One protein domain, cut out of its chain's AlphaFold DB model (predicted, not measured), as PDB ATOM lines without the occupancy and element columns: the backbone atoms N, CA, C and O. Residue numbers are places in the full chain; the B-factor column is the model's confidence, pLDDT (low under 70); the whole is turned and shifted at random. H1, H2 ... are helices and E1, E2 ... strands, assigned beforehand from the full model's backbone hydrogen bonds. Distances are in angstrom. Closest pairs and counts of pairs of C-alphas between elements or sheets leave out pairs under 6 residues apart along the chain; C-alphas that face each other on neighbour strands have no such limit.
ATOM      1  N   VAL A 155     -43.303  13.131  -1.938       89.44
ATOM      2  CA  VAL A 155     -43.384  13.275  -0.485       89.44
ATOM      3  C   VAL A 155     -44.842  13.515  -0.119       89.44
ATOM      4  O   VAL A 155     -45.439  14.512  -0.511       89.44
ATOM      5  N   ARG A 156     -45.443  12.580   0.605       90.12
ATOM      6  CA  ARG A 156     -46.786  12.709   1.159       90.12
ATOM      7  C   ARG A 156     -46.762  13.486   2.462       90.12
ATOM      8  O   ARG A 156     -45.855  13.316   3.275       90.12
ATOM      9  N   THR A 157     -47.804  14.272   2.681       88.69
ATOM     10  CA  THR A 157     -48.040  14.964   3.945       88.69
ATOM     11  C   THR A 157     -49.537  15.185   4.169       88.69
ATOM     12  O   THR A 157     -50.350  14.726   3.368       88.69
ATOM     13  N   ASN A 158     -49.907  15.799   5.290       88.38
ATOM     14  CA  ASN A 158     -51.285  16.192   5.592       88.38
ATOM     15  C   ASN A 158     -51.349  17.614   6.171       88.38
ATOM     16  O   ASN A 158     -52.150  17.900   7.052       88.38
ATOM     17  N   GLN A 159     -50.440  18.483   5.728       88.44
ATOM     18  CA  GLN A 159     -50.332  19.853   6.227       88.44
ATOM     19  C   GLN A 159     -51.484  20.696   5.700       88.44
ATOM     20  O   GLN A 159     -51.750  20.685   4.498       88.44
ATOM     21  N   VAL A 160     -52.150  21.434   6.581       90.31
ATOM     22  CA  VAL A 160     -53.238  22.337   6.192       90.31
ATOM     23  C   VAL A 160     -52.661  23.691   5.792       90.31
ATOM     24  O   VAL A 160     -51.753  24.198   6.449       90.31
ATOM     25  N   VAL A 161     -53.180  24.275   4.715       92.31
ATOM     26  CA  VAL A 161     -52.844  25.628   4.263       92.31
ATOM     27  C   VAL A 161     -54.107  26.393   3.886       92.31
ATOM     28  O   VAL A 161     -55.113  25.804   3.493       92.31
ATOM     29  N   GLY A 162     -54.051  27.718   3.999       92.50
ATOM     30  CA  GLY A 162     -55.144  28.583   3.569       92.50
ATOM     31  C   GLY A 162     -55.106  28.804   2.062       92.50
ATOM     32  O   GLY A 162     -54.028  28.861   1.468       92.50
ATOM     33  N   VAL A 163     -56.275  28.994   1.463       94.44
ATOM     34  CA  VAL A 163     -56.420  29.452   0.081       94.44
ATOM     35  C   VAL A 163     -57.391  30.627   0.028       94.44
ATOM     36  O   VAL A 163     -58.458  30.559   0.638       94.44
ATOM     37  N   THR A 164     -57.035  31.700  -0.680       94.62
ATOM     38  CA  THR A 164     -57.986  32.756  -1.059       94.62
ATOM     39  C   THR A 164     -58.318  32.691  -2.541       94.62
ATOM     40  O   THR A 164     -57.511  32.249  -3.363       94.62
ATOM     41  N   PHE A 165     -59.561  33.050  -2.859       95.12
ATOM     42  CA  PHE A 165     -60.148  32.878  -4.183       95.12
ATOM     43  C   PHE A 165     -61.294  33.867  -4.441       95.12
ATOM     44  O   PHE A 165     -61.688  34.656  -3.576       95.12
ATOM     45  N   GLY A 166     -61.818  33.812  -5.666       92.12
ATOM     46  CA  GLY A 166     -62.921  34.635  -6.147       92.12
ATOM     47  C   GLY A 166     -62.535  36.065  -6.513       92.12
ATOM     48  O   GLY A 166     -61.366  36.472  -6.433       92.12
ATOM     49  N   LYS A 167     -63.540  36.834  -6.949       88.56
ATOM     50  CA  LYS A 167     -63.372  38.251  -7.300       88.56
ATOM     51  C   LYS A 167     -62.784  39.004  -6.111       88.56
ATOM     52  O   LYS A 167     -63.228  38.836  -4.978       88.56
ATOM     53  N   GLU A 168     -61.757  39.806  -6.377       88.12
ATOM     54  CA  GLU A 168     -61.045  40.600  -5.364       88.12
ATOM     55  C   GLU A 168     -60.353  39.784  -4.248       88.12
ATOM     56  O   GLU A 168     -59.866  40.378  -3.292       88.12
ATOM     57  N   GLN A 169     -60.258  38.449  -4.360       89.62
ATOM     58  CA  GLN A 169     -59.560  37.570  -3.400       89.62
ATOM     59  C   GLN A 169     -60.117  37.624  -1.964       89.62
ATOM     60  O   GLN A 169     -59.376  37.466  -0.995       89.62
ATOM     61  N   LYS A 170     -61.428  37.857  -1.820       89.75
ATOM     62  CA  LYS A 170     -62.096  38.001  -0.513       89.75
ATOM     63  C   LYS A 170     -62.596  36.688   0.090       89.75
ATOM     64  O   LYS A 170     -62.879  36.647   1.285       89.75
ATOM     65  N   LEU A 171     -62.741  35.630  -0.710       93.94
ATOM     66  CA  LEU A 171     -63.184  34.325  -0.216       93.94
ATOM     67  C   LEU A 171     -61.984  33.528   0.289       93.94
ATOM     68  O   LEU A 171     -60.901  33.625  -0.284       93.94
ATOM     69  N   ARG A 172     -62.182  32.737   1.348       93.25
ATOM     70  CA  ARG A 172     -61.129  31.940   1.983       93.25
ATOM     71  C   ARG A 172     -61.625  30.540   2.315       93.25
ATOM     72  O   ARG A 172     -62.770  30.370   2.718       93.25
ATOM     73  N   SER A 173     -60.741  29.565   2.160       94.56
ATOM     74  CA  SER A 173     -60.939  28.179   2.578       94.56
ATOM     75  C   SER A 173     -59.616  27.597   3.086       94.56
ATOM     76  O   SER A 173     -58.566  28.250   3.028       94.56
ATOM     77  N   GLU A 174     -59.665  26.379   3.608       93.38
ATOM     78  CA  GLU A 174     -58.503  25.595   4.002       93.38
ATOM     79  C   GLU A 174     -58.434  24.320   3.159       93.38
ATOM     80  O   GLU A 174     -59.433  23.655   2.883       93.38
ATOM     81  N   VAL A 175     -57.223  23.972   2.737       94.50
ATOM     82  CA  VAL A 175     -56.949  22.774   1.942       94.50
ATOM     83  C   VAL A 175     -55.779  22.017   2.552       94.50
ATOM     84  O   VAL A 175     -54.867  22.603   3.134       94.50
ATOM     85  N   SER A 176     -55.772  20.695   2.417       93.94
ATOM     86  CA  SER A 176     -54.657  19.866   2.877       93.94
ATOM     87  C   SER A 176     -53.680  19.597   1.740       93.94
ATOM     88  O   SER A 176     -54.069  19.070   0.701       93.94
ATOM     89  N   ILE A 177     -52.394  19.860   1.947       94.00
ATOM     90  CA  ILE A 177     -51.327  19.356   1.083       94.00
ATOM     91  C   ILE A 177     -51.232  17.849   1.302       94.00
ATOM     92  O   ILE A 177     -50.904  17.400   2.398       94.00
ATOM     93  N   LYS A 178     -51.492  17.067   0.253       92.94
ATOM     94  CA  LYS A 178     -51.378  15.605   0.277       92.94
ATOM     95  C   LYS A 178     -50.073  15.109  -0.304       92.94
ATOM     96  O   LYS A 178     -49.540  14.113   0.187       92.94
ATOM     97  N   GLN A 179     -49.560  15.762  -1.348       93.44
ATOM     98  CA  GLN A 179     -48.302  15.371  -1.988       93.44
ATOM     99  C   GLN A 179     -47.503  16.585  -2.461       93.44
ATOM    100  O   GLN A 179     -48.065  17.519  -3.021       93.44
ATOM    101  N   ILE A 180     -46.187  16.516  -2.298       93.25
ATOM    102  CA  ILE A 180     -45.195  17.420  -2.878       93.25
ATOM    103  C   ILE A 180     -44.353  16.579  -3.842       93.25
ATOM    104  O   ILE A 180     -43.831  15.524  -3.459       93.25
ATOM    105  N   THR A 181     -44.253  17.011  -5.096       92.12
ATOM    106  CA  THR A 181     -43.442  16.359  -6.133       92.12
ATOM    107  C   THR A 181     -42.394  17.327  -6.674       92.12
ATOM    108  O   THR A 181     -42.348  18.494  -6.287       92.12
ATOM    109  N   ASP A 182     -41.561  16.837  -7.586       88.19
ATOM    110  CA  ASP A 182     -40.615  17.626  -8.385       88.19
ATOM    111  C   ASP A 182     -41.282  18.647  -9.327       88.19
ATOM    112  O   ASP A 182     -40.657  19.601  -9.783       88.19
ATOM    113  N   SER A 183     -42.561  18.439  -9.626       91.44
ATOM    114  CA  SER A 183     -43.301  19.103 -10.699       91.44
ATOM    115  C   SER A 183     -44.502  19.902 -10.199       91.44
ATOM    116  O   SER A 183     -45.021  20.745 -10.936       91.44
ATOM    117  N   GLY A 184     -44.956  19.664  -8.969       94.50
ATOM    118  CA  GLY A 184     -46.087  20.375  -8.401       94.50
ATOM    119  C   GLY A 184     -46.489  19.906  -7.008       94.50
ATOM    120  O   GLY A 184     -45.820  19.093  -6.367       94.50
ATOM    121  N   ILE A 185     -47.629  20.423  -6.560       95.44
ATOM    122  CA  ILE A 185     -48.233  20.118  -5.264       95.44
ATOM    123  C   ILE A 185     -49.658  19.618  -5.494       95.44
ATOM    124  O   ILE A 185     -50.414  20.187  -6.284       95.44
ATOM    125  N   LEU A 186     -50.012  18.535  -4.803       95.62
ATOM    126  CA  LEU A 186     -51.367  18.007  -4.740       95.62
ATOM    127  C   LEU A 186     -52.028  18.465  -3.443       95.62
ATOM    128  O   LEU A 186     -51.585  18.087  -2.353       95.62
ATOM    129  N   PHE A 187     -53.113  19.213  -3.582       95.88
ATOM    130  CA  PHE A 187     -54.005  19.589  -2.498       95.88
ATOM    131  C   PHE A 187     -55.256  18.715  -2.502       95.88
ATOM    132  O   PHE A 187     -55.641  18.160  -3.532       95.88
ATOM    133  N   GLN A 188     -55.903  18.632  -1.347       95.69
ATOM    134  CA  GLN A 188     -57.174  17.959  -1.156       95.69
ATOM    135  C   GLN A 188     -58.101  18.815  -0.294       95.69
ATOM    136  O   GLN A 188     -57.653  19.450   0.661       95.69
ATOM    137  N   THR A 189     -59.391  18.789  -0.610       95.12
ATOM    138  CA  THR A 189     -60.440  19.460   0.160       95.12
ATOM    139  C   THR A 189     -61.760  18.694   0.076       95.12
ATOM    140  O   THR A 189     -61.960  17.892  -0.835       95.12
ATOM    141  N   GLN A 190     -62.634  18.945   1.045       94.12
ATOM    142  CA  GLN A 190     -64.040  18.522   1.073       94.12
ATOM    143  C   GLN A 190     -64.980  19.741   1.105       94.12
ATOM    144  O   GLN A 190     -66.181  19.602   1.305       94.12
ATOM    145  N   ASP A 191     -64.431  20.951   0.961       93.94
ATOM    146  CA  ASP A 191     -65.194  22.193   1.006       93.94
ATOM    147  C   ASP A 191     -65.889  22.442  -0.341       93.94
ATOM    148  O   ASP A 191     -65.297  22.968  -1.290       93.94
ATOM    149  N   ASP A 192     -67.168  22.071  -0.412       91.25
ATOM    150  CA  ASP A 192     -68.024  22.306  -1.578       91.25
ATOM    151  C   ASP A 192     -68.157  23.787  -1.925       91.25
ATOM    152  O   ASP A 192     -68.241  24.145  -3.102       91.25
ATOM    153  N   PHE A 193     -68.169  24.671  -0.923       93.75
ATOM    154  CA  PHE A 193     -68.264  26.101  -1.173       93.75
ATOM    155  C   PHE A 193     -67.029  26.576  -1.936       93.75
ATOM    156  O   PHE A 193     -67.169  27.227  -2.974       93.75
ATOM    157  N   PHE A 194     -65.833  26.204  -1.486       95.19
ATOM    158  CA  PHE A 194     -64.601  26.506  -2.211       95.19
ATOM    159  C   PHE A 194     -64.624  25.920  -3.621       95.19
ATOM    160  O   PHE A 194     -64.396  26.634  -4.594       95.19
ATOM    161  N   ILE A 195     -64.971  24.644  -3.756       93.69
ATOM    162  CA  ILE A 195     -64.945  23.939  -5.037       93.69
ATOM    163  C   ILE A 195     -65.929  24.515  -6.067       93.69
ATOM    164  O   ILE A 195     -65.633  24.501  -7.268       93.69
ATOM    165  N   ASN A 196     -67.070  25.035  -5.616       91.44
ATOM    166  CA  ASN A 196     -68.075  25.657  -6.479       91.44
ATOM    167  C   ASN A 196     -67.742  27.112  -6.833       91.44
ATOM    168  O   ASN A 196     -68.202  27.608  -7.857       91.44
ATOM    169  N   ASN A 197     -66.929  27.789  -6.018       93.94
ATOM    170  CA  ASN A 197     -66.634  29.216  -6.173       93.94
ATOM    171  C   ASN A 197     -65.177  29.510  -6.564       93.94
ATOM    172  O   ASN A 197     -64.844  30.667  -6.823       93.94
ATOM    173  N   MET A 198     -64.303  28.502  -6.644       93.06
ATOM    174  CA  MET A 198     -62.887  28.691  -6.979       93.06
ATOM    175  C   MET A 198     -62.664  29.274  -8.380       93.06
ATOM    176  O   MET A 198     -61.649  29.924  -8.577       93.06
ATOM    177  N   ASN A 199     -63.622  29.096  -9.299       91.25
ATOM    178  CA  ASN A 199     -63.571  29.590 -10.685       91.25
ATOM    179  C   ASN A 199     -64.259  30.958 -10.866       91.25
ATOM    180  O   ASN A 199     -64.864  31.237 -11.901       91.25
ATOM    181  N   SER A 200     -64.337  31.754  -9.798       89.56
ATOM    182  CA  SER A 200     -64.993  33.067  -9.826       89.56
ATOM    183  C   SER A 200     -64.001  34.231  -9.856       89.56
ATOM    184  O   SER A 200     -64.431  35.382  -9.774       89.56
ATOM    185  N   GLY A 201     -62.692  33.963  -9.943       88.75
ATOM    186  CA  GLY A 201     -61.626  34.963  -9.922       88.75
ATOM    187  C   GLY A 201     -60.693  34.849 -11.130       88.75
ATOM    188  O   GLY A 201     -61.069  34.351 -12.179       88.75
ATOM    189  N   GLU A 202     -59.472  35.362 -10.992       91.06
ATOM    190  CA  GLU A 202     -58.396  35.140 -11.977       91.06
ATOM    191  C   GLU A 202     -57.351  34.152 -11.440       91.06
ATOM    192  O   GLU A 202     -56.823  33.311 -12.167       91.06
ATOM    193  N   PHE A 203     -57.077  34.224 -10.135       94.12
ATOM    194  CA  PHE A 203     -56.039  33.450  -9.468       94.12
ATOM    195  C   PHE A 203     -56.553  32.840  -8.163       94.12
ATOM    196  O   PHE A 203     -57.427  33.397  -7.496       94.12
ATOM    197  N   LEU A 204     -55.936  31.733  -7.763       95.31
ATOM    198  CA  LEU A 204     -55.990  31.201  -6.405       95.31
ATOM    199  C   LEU A 204     -54.680  31.528  -5.700       95.31
ATOM    200  O   LEU A 204     -53.615  31.313  -6.284       95.31
ATOM    201  N   LYS A 205     -54.738  31.980  -4.446       94.06
ATOM    202  CA  LYS A 205     -53.549  32.225  -3.617       94.06
ATOM    203  C   LYS A 205     -53.475  31.215  -2.486       94.06
ATOM    204  O   LYS A 205     -54.322  31.217  -1.601       94.06
ATOM    205  N   PHE A 206     -52.445  30.379  -2.497       94.06
ATOM    206  CA  PHE A 206     -52.175  29.388  -1.459       94.06
ATOM    207  C   PHE A 206     -51.144  29.942  -0.476       94.06
ATOM    208  O   PHE A 206     -50.012  30.232  -0.864       94.06
ATOM    209  N   TYR A 207     -51.521  30.072   0.794       92.12
ATOM    210  CA  TYR A 207     -50.685  30.650   1.847       92.12
ATOM    211  C   TYR A 207     -49.820  29.579   2.495       92.12
ATOM    212  O   TYR A 207     -50.313  28.762   3.279       92.12
ATOM    213  N   VAL A 208     -48.528  29.591   2.165       89.12
ATOM    214  CA  VAL A 208     -47.591  28.538   2.556       89.12
ATOM    215  C   VAL A 208     -46.298  29.115   3.129       89.12
ATOM    216  O   VAL A 208     -45.618  29.923   2.499       89.12
ATOM    217  N   GLU A 209     -45.919  28.644   4.315       87.00
ATOM    218  CA  GLU A 209     -44.649  28.938   4.973       87.00
ATOM    219  C   GLU A 209     -43.653  27.787   4.792       87.00
ATOM    220  O   GLU A 209     -43.881  26.662   5.227       87.00
ATOM    221  N   THR A 210     -42.508  28.082   4.178       86.00
ATOM    222  CA  THR A 210     -41.470  27.095   3.847       86.00
ATOM    223  C   THR A 210     -40.186  27.257   4.660       86.00
ATOM    224  O   THR A 210     -39.258  26.467   4.490       86.00
ATOM    225  N   LYS A 211     -40.112  28.212   5.605       80.94
ATOM    226  CA  LYS A 211     -38.923  28.424   6.465       80.94
ATOM    227  C   LYS A 211     -38.450  27.152   7.175       80.94
ATOM    228  O   LYS A 211     -37.255  26.977   7.412       80.94
ATOM    229  N   HIS A 212     -39.381  26.255   7.489       79.50
ATOM    230  CA  HIS A 212     -39.095  25.005   8.182       79.50
ATOM    231  C   HIS A 212     -38.374  23.979   7.301       79.50
ATOM    232  O   HIS A 212     -37.654  23.143   7.841       79.50
ATOM    233  N   PHE A 213     -38.458  24.074   5.967       82.00
ATOM    234  CA  PHE A 213     -37.669  23.214   5.077       82.00
ATOM    235  C   PHE A 213     -36.169  23.444   5.256       82.00
ATOM    236  O   PHE A 213     -35.411  22.483   5.326       82.00
ATOM    237  N   ASN A 214     -35.736  24.694   5.450       75.25
ATOM    238  CA  ASN A 214     -34.326  25.001   5.706       75.25
ATOM    239  C   ASN A 214     -33.835  24.446   7.052       75.25
ATOM    240  O   ASN A 214     -32.694  24.003   7.151       75.25
ATOM    241  N   GLN A 215     -34.694  24.428   8.074       74.62
ATOM    242  CA  GLN A 215     -34.379  23.826   9.377       74.62
ATOM    243  C   GLN A 215     -34.292  22.293   9.287       74.62
ATOM    244  O   GLN A 215     -33.408  21.667   9.878       74.62
ATOM    245  N   MET A 216     -35.181  21.674   8.504       75.19
ATOM    246  CA  MET A 216     -35.120  20.238   8.203       75.19
ATOM    247  C   MET A 216     -33.853  19.887   7.420       75.19
ATOM    248  O   MET A 216     -33.200  18.889   7.726       75.19
ATOM    249  N   ARG A 217     -33.459  20.753   6.479       72.75
ATOM    250  CA  ARG A 217     -32.216  20.638   5.713       72.75
ATOM    251  C   ARG A 217     -30.991  20.654   6.614       72.75
ATOM    252  O   ARG A 217     -30.182  19.733   6.559       72.75
ATOM    253  N   SER A 218     -30.848  21.679   7.454       72.94
ATOM    254  CA  SER A 218     -29.663  21.834   8.306       72.94
ATOM    255  C   SER A 218     -29.511  20.696   9.316       72.94
ATOM    256  O   SER A 218     -28.394  20.325   9.661       72.94
ATOM    257  N   SER A 219     -30.627  20.114   9.757       70.50
ATOM    258  CA  SER A 219     -30.629  18.981  10.683       70.50
ATOM    259  C   SER A 219     -30.537  17.615   9.994       70.50
ATOM    260  O   SER A 219     -30.468  16.607  10.690       70.50
ATOM    261  N   ASN A 220     -30.531  17.525   8.655       67.38
ATOM    262  CA  ASN A 220     -30.689  16.256   7.923       67.38
ATOM    263  C   ASN A 220     -31.868  15.415   8.452       67.38
ATOM    264  O   ASN A 220     -31.751  14.193   8.569       67.38
ATOM    265  N   PHE A 221     -32.977  16.061   8.826       67.94
ATOM    266  CA  PHE A 221     -34.131  15.389   9.437       67.94
ATOM    267  C   PHE A 221     -33.785  14.608  10.730       67.94
ATOM    268  O   PHE A 221     -34.358  13.551  10.986       67.94
ATOM    269  N   LYS A 222     -32.807  15.078  11.526       59.81
ATOM    270  CA  LYS A 222     -32.395  14.453  12.805       59.81
ATOM    271  C   LYS A 222     -32.991  15.134  14.037       59.81
ATOM    272  O   LYS A 222     -33.267  14.459  15.026       59.81
ATOM    273  N   ASP A 223     -33.202  16.446  13.964       57.97
ATOM    274  CA  ASP A 223     -33.620  17.275  15.096       57.97
ATOM    275  C   ASP A 223     -35.073  17.714  14.917       57.97
ATOM    276  O   ASP A 223     -35.374  18.857  14.567       57.97
ATOM    277  N   ALA A 224     -36.012  16.793  15.119       50.75
ATOM    278  CA  ALA A 224     -37.418  17.151  15.062       50.75
ATOM    279  C   ALA A 224     -37.866  17.869  16.343       50.75
ATOM    280  O   ALA A 224     -38.173  17.254  17.375       50.75
ATOM    281  N   VAL A 225     -37.981  19.193  16.224       52.44
ATOM    282  CA  VAL A 225     -39.035  19.967  16.893       52.44
ATOM    283  C   VAL A 225     -40.363  19.237  16.642       52.44
ATOM    284  O   VAL A 225     -40.572  18.712  15.552       52.44
ATOM    285  N   LYS A 226     -41.258  19.135  17.635       54.88
ATOM    286  CA  LYS A 226     -42.605  18.575  17.412       54.88
ATOM    287  C   LYS A 226     -43.308  19.428  16.349       54.88
ATOM    288  O   LYS A 226     -43.785  20.516  16.661       54.88
ATOM    289  N   PHE A 227     -43.326  18.965  15.106       61.12
ATOM    290  CA  PHE A 227     -43.952  19.680  14.005       61.12
ATOM    291  C   PHE A 227     -45.453  19.379  14.041       61.12
ATOM    292  O   PHE A 227     -45.862  18.226  13.944       61.12
ATOM    293  N   THR A 228     -46.265  20.409  14.262       64.19
ATOM    294  CA  THR A 228     -47.730  20.314  14.302       64.19
ATOM    295  C   THR A 228     -48.311  20.133  12.891       64.19
ATOM    296  O   THR A 228     -47.610  20.274  11.884       64.19
ATOM    297  N   ASP A 229     -49.616  19.864  12.793       59.78
ATOM    298  CA  ASP A 229     -50.347  19.714  11.518       59.78
ATOM    299  C   ASP A 229     -50.422  21.007  10.669       59.78
ATOM    300  O   ASP A 229     -50.971  21.008   9.567       59.78
ATOM    301  N   GLN A 230     -49.864  22.110  11.179       69.50
ATOM    302  CA  GLN A 230     -49.889  23.450  10.585       69.50
ATOM    303  C   GLN A 230     -48.483  24.023  10.353       69.50
ATOM    304  O   GLN A 230     -48.303  25.235  10.297       69.50
ATOM    305  N   LEU A 231     -47.472  23.167  10.201       77.19
ATOM    306  CA  LEU A 231     -46.096  23.561   9.893       77.19
ATOM    307  C   LEU A 231     -46.004  24.504   8.691       77.19
ATOM    308  O   LEU A 231     -45.219  25.447   8.695       77.19
ATOM    309  N   LEU A 232     -46.768  24.195   7.643       80.12
ATOM    310  CA  LEU A 232     -46.735  24.936   6.383       80.12
ATOM    311  C   LEU A 232     -47.763  26.067   6.344       80.12
ATOM    312  O   LEU A 232     -47.807  26.799   5.360       80.12
ATOM    313  N   TYR A 233     -48.578  26.236   7.384       79.38
ATOM    314  CA  TYR A 233     -49.591  27.277   7.405       79.38
ATOM    315  C   TYR A 233     -48.995  28.611   7.847       79.38
ATOM    316  O   TYR A 233     -48.314  28.696   8.869       79.38
ATOM    317  N   THR A 234     -49.314  29.680   7.120       64.69
ATOM    318  CA  THR A 234     -49.118  31.045   7.609       64.69
ATOM    319  C   THR A 234     -50.450  31.772   7.662       64.69
ATOM    320  O   THR A 234     -51.148  31.907   6.657       64.69
ATOM    321  N   ARG A 235     -50.810  32.242   8.861       62.72
ATOM    322  CA  ARG A 235     -51.938  33.162   9.037       62.72
ATOM    323  C   ARG A 235     -51.594  34.578   8.582       62.72
ATOM    324  O   ARG A 235     -52.517  35.319   8.274       62.72
ATOM    325  N   ASP A 236     -50.308  34.917   8.491       58.12
ATOM    326  CA  ASP A 236     -49.823  36.292   8.317       58.12
ATOM    327  C   ASP A 236     -49.955  36.827   6.878       58.12
ATOM    328  O   ASP A 236     -49.496  37.923   6.596       58.12
ATOM    329  N   GLU A 237     -50.548  36.075   5.945       64.94
ATOM    330  CA  GLU A 237     -50.793  36.461   4.538       64.94
ATOM    331  C   GLU A 237     -49.554  36.844   3.692       64.94
ATOM    332  O   GLU A 237     -49.665  37.004   2.479       64.94
ATOM    333  N   VAL A 238     -48.352  36.923   4.279       71.25
ATOM    334  CA  VAL A 238     -47.145  37.440   3.606       71.25
ATOM    335  C   VAL A 238     -46.538  36.449   2.608       71.25
ATOM    336  O   VAL A 238     -46.001  36.859   1.582       71.25
ATOM    337  N   LYS A 239     -46.594  35.142   2.891       84.62
ATOM    338  CA  LYS A 239     -45.985  34.109   2.040       84.62
ATOM    339  C   LYS A 239     -47.050  33.259   1.381       84.62
ATOM    340  O   LYS A 239     -47.760  32.501   2.039       84.62
ATOM    341  N   TYR A 240     -47.133  33.385   0.069       90.06
ATOM    342  CA  TYR A 240     -48.065  32.637  -0.747       90.06
ATOM    343  C   TYR A 240     -47.460  32.348  -2.115       90.06
ATOM    344  O   TYR A 240     -46.466  32.949  -2.530       90.06
ATOM    345  N   PHE A 241     -48.100  31.437  -2.828       92.81
ATOM    346  CA  PHE A 241     -47.984  31.378  -4.272       92.81
ATOM    347  C   PHE A 241     -49.372  31.476  -4.899       92.81
ATOM    348  O   PHE A 241     -50.385  31.157  -4.280       92.81
ATOM    349  N   SER A 242     -49.410  31.976  -6.120       94.25
ATOM    350  CA  SER A 242     -50.587  32.250  -6.920       94.25
ATOM    351  C   SER A 242     -50.533  31.409  -8.182       94.25
ATOM    352  O   SER A 242     -49.471  31.242  -8.784       94.25
ATOM    353  N   ILE A 243     -51.683  30.900  -8.590       95.38
ATOM    354  CA  ILE A 243     -51.851  30.151  -9.832       95.38
ATOM    355  C   ILE A 243     -53.156  30.591 -10.482       95.38
ATOM    356  O   ILE A 243     -54.150  30.798  -9.786       95.38
ATOM    357  N   GLU A 244     -53.145  30.759 -11.801       94.38
ATOM    358  CA  GLU A 244     -54.371  30.999 -12.566       94.38
ATOM    359  C   GLU A 244     -55.358  29.852 -12.322       94.38
ATOM    360  O   GLU A 244     -54.980  28.679 -12.401       94.38
ATOM    361  N   GLU A 245     -56.625  30.168 -12.059       92.50
ATOM    362  CA  GLU A 245     -57.639  29.146 -11.750       92.50
ATOM    363  C   GLU A 245     -57.763  28.092 -12.866       92.50
ATOM    364  O   GLU A 245     -57.841  26.894 -12.594       92.50
ATOM    365  N   THR A 246     -57.632  28.513 -14.130       93.31
ATOM    366  CA  THR A 246     -57.692  27.637 -15.314       93.31
ATOM    367  C   THR A 246     -56.533  26.639 -15.408       93.31
ATOM    368  O   THR A 246     -56.603  25.667 -16.163       93.31
ATOM    369  N   LYS A 247     -55.449  26.857 -14.654       95.75
ATOM    370  CA  LYS A 247     -54.252  26.001 -14.638       95.75
ATOM    371  C   LYS A 247     -54.274  24.970 -13.515       95.75
ATOM    372  O   LYS A 247     -53.381  24.115 -13.471       95.75
ATOM    373  N   VAL A 248     -55.266  25.031 -12.626       95.12
ATOM    374  CA  VAL A 248     -55.450  24.071 -11.536       95.12
ATOM    375  C   VAL A 248     -56.205  22.858 -12.059       95.12
ATOM    376  O   VAL A 248     -57.347  22.947 -12.503       95.12
ATOM    377  N   ILE A 249     -55.569  21.689 -11.994       94.25
ATOM    378  CA  ILE A 249     -56.204  20.445 -12.431       94.25
ATOM    379  C   ILE A 249     -57.064  19.924 -11.281       94.25
ATOM    380  O   ILE A 249     -56.535  19.406 -10.294       94.25
ATOM    381  N   LYS A 250     -58.382  20.054 -11.424       92.50
ATOM    382  CA  LYS A 250     -59.377  19.513 -10.495       92.50
ATOM    383  C   LYS A 250     -59.738  18.079 -10.881       92.50
ATOM    384  O   LYS A 250     -60.073  17.806 -12.032       92.50
ATOM    385  N   SER A 251     -59.715  17.170  -9.914       89.94
ATOM    386  CA  SER A 251     -60.210  15.804 -10.081       89.94
ATOM    387  C   SER A 251     -60.958  15.324  -8.843       89.94
ATOM    388  O   SER A 251     -60.744  15.807  -7.731       89.94
ATOM    389  N   LEU A 252     -61.858  14.367  -9.041       84.50
ATOM    390  CA  LEU A 252     -62.545  13.697  -7.948       84.50
ATOM    391  C   LEU A 252     -61.609  12.695  -7.262       84.50
ATOM    392  O   LEU A 252     -60.795  12.027  -7.905       84.50
ATOM    393  N   GLY A 253     -61.713  12.593  -5.940       75.31
ATOM    394  CA  GLY A 253     -61.092  11.521  -5.174       75.31
ATOM    395  C   GLY A 253     -61.686  10.161  -5.539       75.31
ATOM    396  O   GLY A 253     -62.849  10.059  -5.922       75.31
ATOM    397  N   TYR A 254     -60.894   9.097  -5.381       64.06
ATOM    398  CA  TYR A 254     -61.329   7.727  -5.687       64.06
ATOM    399  C   TYR A 254     -62.585   7.303  -4.899       64.06
ATOM    400  O   TYR A 254     -63.400   6.548  -5.411       64.06
ATOM    401  N   ARG A 255     -62.766   7.825  -3.676       65.44
ATOM    402  CA  ARG A 255     -63.950   7.601  -2.827       65.44
ATOM    403  C   ARG A 255     -64.880   8.816  -2.744       65.44
ATOM    404  O   ARG A 255     -65.686   8.899  -1.826       65.44
ATOM    405  N   SER A 256     -64.799   9.735  -3.707       68.12
ATOM    406  CA  SER A 256     -65.584  10.981  -3.704       68.12
ATOM    407  C   SER A 256     -67.098  10.769  -3.656       68.12
ATOM    408  O   SER A 256     -67.797  11.602  -3.093       68.12
ATOM    409  N   SER A 257     -67.610   9.640  -4.152       64.88
ATOM    410  CA  SER A 257     -69.023   9.257  -4.004       64.88
ATOM    411  C   SER A 257     -69.455   9.030  -2.550       64.88
ATOM    412  O   SER A 257     -70.647   9.045  -2.261       64.88
ATOM    413  N   VAL A 258     -68.500   8.820  -1.641       74.19
ATOM    414  CA  VAL A 258     -68.719   8.561  -0.212       74.19
ATOM    415  C   VAL A 258     -68.249   9.736   0.643       74.19
ATOM    416  O   VAL A 258     -68.937  10.128   1.577       74.19
ATOM    417  N   ASP A 259     -67.068  10.283   0.348       81.56
ATOM    418  CA  ASP A 259     -66.391  11.267   1.202       81.56
ATOM    419  C   ASP A 259     -66.333  12.684   0.611       81.56
ATOM    420  O   ASP A 259     -65.732  13.569   1.221       81.56
ATOM    421  N   ASN A 260     -66.924  12.882  -0.574       83.62
ATOM    422  CA  ASN A 260     -66.964  14.140  -1.318       83.62
ATOM    423  C   ASN A 260     -65.595  14.834  -1.446       83.62
ATOM    424  O   ASN A 260     -65.452  16.053  -1.357       83.62
ATOM    425  N   THR A 261     -64.544  14.032  -1.611       90.81
ATOM    426  CA  THR A 261     -63.178  14.541  -1.689       90.81
ATOM    427  C   THR A 261     -62.833  15.035  -3.088       90.81
ATOM    428  O   THR A 261     -62.951  14.301  -4.073       90.81
ATOM    429  N   TYR A 262     -62.256  16.233  -3.155       92.56
ATOM    430  CA  TYR A 262     -61.683  16.819  -4.363       92.56
ATOM    431  C   TYR A 262     -60.166  16.928  -4.251       92.56
ATOM    432  O   TYR A 262     -59.627  17.299  -3.206       92.56
ATOM    433  N   ASN A 263     -59.481  16.645  -5.354       95.38
ATOM    434  CA  ASN A 263     -58.046  16.819  -5.515       95.38
ATOM    435  C   ASN A 263     -57.765  17.994  -6.453       95.38
ATOM    436  O   ASN A 263     -58.398  18.128  -7.503       95.38
ATOM    437  N   LEU A 264     -56.782  18.815  -6.092       96.25
ATOM    438  CA  LEU A 264     -56.356  19.978  -6.865       96.25
ATOM    439  C   LEU A 264     -54.851  19.878  -7.087       96.25
ATOM    440  O   LEU A 264     -54.075  19.927  -6.132       96.25
ATOM    441  N   PHE A 265     -54.428  19.704  -8.335       96.50
ATOM    442  CA  PHE A 265     -53.011  19.630  -8.672       96.50
ATOM    443  C   PHE A 265     -52.527  20.931  -9.308       96.50
ATOM    444  O   PHE A 265     -53.019  21.347 -10.361       96.50
ATOM    445  N   CYS A 266     -51.520  21.535  -8.678       95.88
ATOM    446  CA  CYS A 266     -50.894  22.780  -9.107       95.88
ATOM    447  C   CYS A 266     -49.471  22.486  -9.584       95.88
ATOM    448  O   CYS A 266     -48.636  22.030  -8.802       95.88
ATOM    449  N   ARG A 267     -49.182  22.751 -10.862       95.00
ATOM    450  CA  ARG A 267     -47.830  22.582 -11.413       95.00
ATOM    451  C   ARG A 267     -46.975  23.809 -11.129       95.00
ATOM    452  O   ARG A 267     -47.435  24.931 -11.310       95.00
ATOM    453  N   TYR A 268     -45.710  23.595 -10.774       94.00
ATOM    454  CA  TYR A 268     -44.776  24.682 -10.471       94.00
ATOM    455  C   TYR A 268     -44.541  25.636 -11.643       94.00
ATOM    456  O   TYR A 268     -44.335  26.820 -11.425       94.00
ATOM    457  N   ASN A 269     -44.595  25.142 -12.880       93.50
ATOM    458  CA  ASN A 269     -44.420  25.965 -14.079       93.50
ATOM    459  C   ASN A 269     -45.624  26.875 -14.390       93.50
ATOM    460  O   ASN A 269     -45.537  27.678 -15.310       93.50
ATOM    461  N   HIS A 270     -46.744  26.716 -13.680       94.50
ATOM    462  CA  HIS A 270     -47.926  27.577 -13.795       94.50
ATOM    463  C   HIS A 270     -48.064  28.537 -12.606       94.50
ATOM    464  O   HIS A 270     -49.009  29.319 -12.555       94.50
ATOM    465  N   VAL A 271     -47.157  28.450 -11.630       93.25
ATOM    466  CA  VAL A 271     -47.094  29.398 -10.521       93.25
ATOM    467  C   VAL A 271     -46.448  30.690 -11.019       93.25
ATOM    468  O   VAL A 271     -45.497  30.636 -11.801       93.25
ATOM    469  N   LEU A 272     -46.956  31.840 -10.571       89.62
ATOM    470  CA  LEU A 272     -46.406  33.138 -10.965       89.62
ATOM    471  C   LEU A 272     -44.944  33.291 -10.511       89.62
ATOM    472  O   LEU A 272     -44.539  32.808  -9.450       89.62
ATOM    473  N   GLU A 273     -44.146  33.971 -11.332       82.19
ATOM    474  CA  GLU A 273     -42.706  34.130 -11.124       82.19
ATOM    475  C   GLU A 273     -42.370  34.812  -9.782       82.19
ATOM    476  O   GLU A 273     -43.107  35.667  -9.288       82.19
ATOM    477  N   GLY A 274     -41.248  34.416  -9.168       75.94
ATOM    478  CA  GLY A 274     -40.753  34.993  -7.909       75.94
ATOM    479  C   GLY A 274     -41.469  34.515  -6.640       75.94
ATOM    480  O   GLY A 274     -41.149  34.976  -5.545       75.94
ATOM    481  N   GLN A 275     -42.421  33.589  -6.758       83.94
ATOM    482  CA  GLN A 275     -43.186  33.069  -5.624       83.94
ATOM    483  C   GLN A 275     -42.589  31.783  -5.032       83.94
ATOM    484  O   GLN A 275     -41.589  31.244  -5.508       83.94
ATOM    485  N   VAL A 276     -43.197  31.295  -3.944       78.56
ATOM    486  CA  VAL A 276     -42.682  30.223  -3.071       78.56
ATOM    487  C   VAL A 276     -42.755  28.835  -3.734       78.56
ATOM    488  O   VAL A 276     -43.524  27.968  -3.328       78.56
ATOM    489  N   VAL A 277     -41.937  28.613  -4.762       84.94
ATOM    490  CA  VAL A 277     -41.821  27.345  -5.506       84.94
ATOM    491  C   VAL A 277     -40.491  26.663  -5.225       84.94
ATOM    492  O   VAL A 277     -40.446  25.469  -4.932       84.94
ATOM    493  N   GLU A 278     -39.405  27.428  -5.293       88.81
ATOM    494  CA  GLU A 278     -38.048  26.891  -5.218       88.81
ATOM    495  C   GLU A 278     -37.759  26.119  -3.922       88.81
ATOM    496  O   GLU A 278     -37.231  25.008  -4.011       88.81
ATOM    497  N   PRO A 279     -38.230  26.564  -2.735       88.94
ATOM    498  CA  PRO A 279     -38.064  25.791  -1.507       88.94
ATOM    499  C   PRO A 279     -38.674  24.382  -1.561       88.94
ATOM    500  O   PRO A 279     -38.150  23.470  -0.928       88.94
ATOM    501  N   PHE A 280     -39.765  24.172  -2.311       89.75
ATOM    502  CA  PHE A 280     -40.356  22.841  -2.468       89.75
ATOM    503  C   PHE A 280     -39.518  21.942  -3.374       89.75
ATOM    504  O   PHE A 280     -39.316  20.769  -3.052       89.75
ATOM    505  N   LYS A 281     -39.006  22.481  -4.485       88.44
ATOM    506  CA  LYS A 281     -38.110  21.734  -5.376       88.44
ATOM    507  C   LYS A 281     -36.839  21.331  -4.637       88.44
ATOM    508  O   LYS A 281     -36.509  20.146  -4.615       88.44
ATOM    509  N   GLU A 282     -36.200  22.281  -3.954       88.69
ATOM    510  CA  GLU A 282     -35.016  22.026  -3.128       88.69
ATOM    511  C   GLU A 282     -35.284  20.973  -2.050       88.69
ATOM    512  O   GLU A 282     -34.469  20.073  -1.845       88.69
ATOM    513  N   PHE A 283     -36.440  21.047  -1.382       86.88
ATOM    514  CA  PHE A 283     -36.852  20.049  -0.401       86.88
ATOM    515  C   PHE A 283     -36.955  18.649  -1.021       86.88
ATOM    516  O   PHE A 283     -36.409  17.688  -0.475       86.88
ATOM    517  N   THR A 284     -37.601  18.511  -2.184       87.88
ATOM    518  CA  THR A 284     -37.684  17.210  -2.867       87.88
ATOM    519  C   THR A 284     -36.324  16.700  -3.342       87.88
ATOM    520  O   THR A 284     -36.078  15.496  -3.269       87.88
ATOM    521  N   GLU A 285     -35.417  17.582  -3.768       86.06
ATOM    522  CA  GLU A 285     -34.057  17.198  -4.159       86.06
ATOM    523  C   GLU A 285     -33.260  16.667  -2.963       86.06
ATOM    524  O   GLU A 285     -32.673  15.593  -3.032       86.06
ATOM    525  N   GLN A 286     -33.325  17.340  -1.815       81.56
ATOM    526  CA  GLN A 286     -32.641  16.886  -0.599       81.56
ATOM    527  C   GLN A 286     -33.154  15.530  -0.127       81.56
ATOM    528  O   GLN A 286     -32.378  14.638   0.215       81.56
ATOM    529  N   VAL A 287     -34.476  15.348  -0.139       80.88
ATOM    530  CA  VAL A 287     -35.084  14.060   0.192       80.88
ATOM    531  C   VAL A 287     -34.610  12.980  -0.787       80.88
ATOM    532  O   VAL A 287     -34.327  11.856  -0.376       80.88
ATOM    533  N   ARG A 288     -34.441  13.308  -2.071       80.81
ATOM    534  CA  ARG A 288     -33.873  12.395  -3.070       80.81
ATOM    535  C   ARG A 288     -32.413  12.040  -2.774       80.81
ATOM    536  O   ARG A 288     -32.079  10.856  -2.832       80.81
ATOM    537  N   GLU A 289     -31.570  13.013  -2.440       79.31
ATOM    538  CA  GLU A 289     -30.160  12.785  -2.085       79.31
ATOM    539  C   GLU A 289     -30.013  11.859  -0.875       79.31
ATOM    540  O   GLU A 289     -29.143  10.985  -0.858       79.31
ATOM    541  N   ILE A 290     -30.887  12.011   0.123       73.56
ATOM    542  CA  ILE A 290     -30.928  11.134   1.297       73.56
ATOM    543  C   ILE A 290     -31.102   9.668   0.880       73.56
ATOM    544  O   ILE A 290     -30.439   8.788   1.427       73.56
ATOM    545  N   PHE A 291     -31.945   9.396  -0.119       69.62
ATOM    546  CA  PHE A 291     -32.129   8.038  -0.635       69.62
ATOM    547  C   PHE A 291     -30.981   7.552  -1.507       69.62
ATOM    548  O   PHE A 291     -30.739   6.353  -1.544       69.62
ATOM    549  N   GLN A 292     -30.269   8.441  -2.196       70.31
ATOM    550  CA  GLN A 292     -29.080   8.056  -2.961       70.31
ATOM    551  C   GLN A 292     -27.908   7.686  -2.047       70.31
ATOM    552  O   GLN A 292     -27.171   6.757  -2.353       70.31
ATOM    553  N   LYS A 293     -27.763   8.372  -0.906       66.31
ATOM    554  CA  LYS A 293     -26.744   8.068   0.117       66.31
ATOM    555  C   LYS A 293     -27.101   6.856   0.986       66.31
ATOM    556  O   LYS A 293     -26.262   6.367   1.731       66.31
ATOM    557  N   ALA A 294     -28.344   6.378   0.913       59.12
ATOM    558  CA  ALA A 294     -28.831   5.210   1.647       59.12
ATOM    559  C   ALA A 294     -28.382   3.854   1.065       59.12
ATOM    560  O   ALA A 294     -28.692   2.818   1.663       59.12
ATOM    561  N   VAL A 295     -27.749   3.874  -0.115       54.72
ATOM    562  CA  VAL A 295     -27.442   2.721  -0.981       54.72
ATOM    563  C   VAL A 295     -26.008   2.259  -0.824       54.72
ATOM    564  O   VAL A 295     -25.117   3.133  -0.825       54.72
TER     565      VAL A 295
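AT A GLANCE: This is residues 155 to 295 of the 295 residues of an uncharacterized protein of Halobacteriovoraceae bacterium (UniProt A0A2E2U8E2). One strongly twisted sheet of seven strands is folded back on itself into two leaves that only partly close, E5 and E4 facing E2, E3, E7 and E6, with E1 as the hinge between them. Helices H2 and H4 lie side by side near one end of the long strands E1 and E2, the short H1 sits near their other end, and the tiny H3 lies far out between E6 and E7. The printed part has 141 residues with four named helices and seven named strands, in the order E1 E2 E3 H1 E4 H2 E5 E6 H3 E7 H4, and its class is mixed, helices and strands. The sheet's order is E5 E4 E1 E2 E3 E7 E6, antiparallel throughout. The whole is compact, with a radius of gyration of the C-alphas of 15.5 A and spans of 46 by 35 by 29 A.

IN THESE COORDINATES: E1, residues 155 to 165, begins at C-alpha 155 (-43.384, 13.275, -0.485), is 26.1 A long and bends by 74 degrees at residue 158. E2, residues 171 to 181, is 27.3 A long and bends by 70 degrees at residue 178. E3, residues 184 to 189, is 16.7 A long. H1 is residues 192 to 197, E4 203 to 207, H2 211 to 218, E5 240 to 244, E6 249 to 252 and H3 256 to 259. E7, residues 262 to 267, is 16.6 A long. H4, residues 278 to 292, is 21.0 A long and ends at C-alpha 292 (-29.080, 8.056, -2.961).

HOW THE PARTS SIT: E1, E2 and E3 form a meander, each strand the antiparallel neighbour of the one before, in two hairpins; N 161 and O 175 are 2.9 A apart, N 178 and O 186 2.8 A. Beyond E3, N 187 and O 264 of E7 are 2.8 A apart, and N 251 of edge strand E6 and O 263 2.9 A. On the other side of E1, N 205 of E4 and O 164 are 3.0 A apart, and N 241 of edge strand E5 and O 206 3.0 A. The closest C-alphas of E5 and E7, Ile 243 and Cys 266, are 7.5 A apart. H1 is on the sheet at a height of 7.4 A, over none of the strands, but only just: 2 of its C-alphas fall on E1. H4 only grazes the sheet with residues 280 to 288. H2 and H4 touch, closest at the C-alphas of Phe 213 and Phe 283, 6.4 A, at a shallow tilt of 27 degrees, the same way. H1 and H4 have every O i to N i+4 pair within hydrogen-bond range, H2 3 of 4; H3 is too short for one.

THE WHOLE: The C-alphas farthest apart, those of Lys 167 and Val 295, are 50.9 A apart. The printed part has no cut. The link from H2 to E5, 21 residues, is long. Mean pLDDT of the printed part is 84.4; residues 220 to 230, 234 to 237, 254 to 257, 291 and 293 to 295 are under 70.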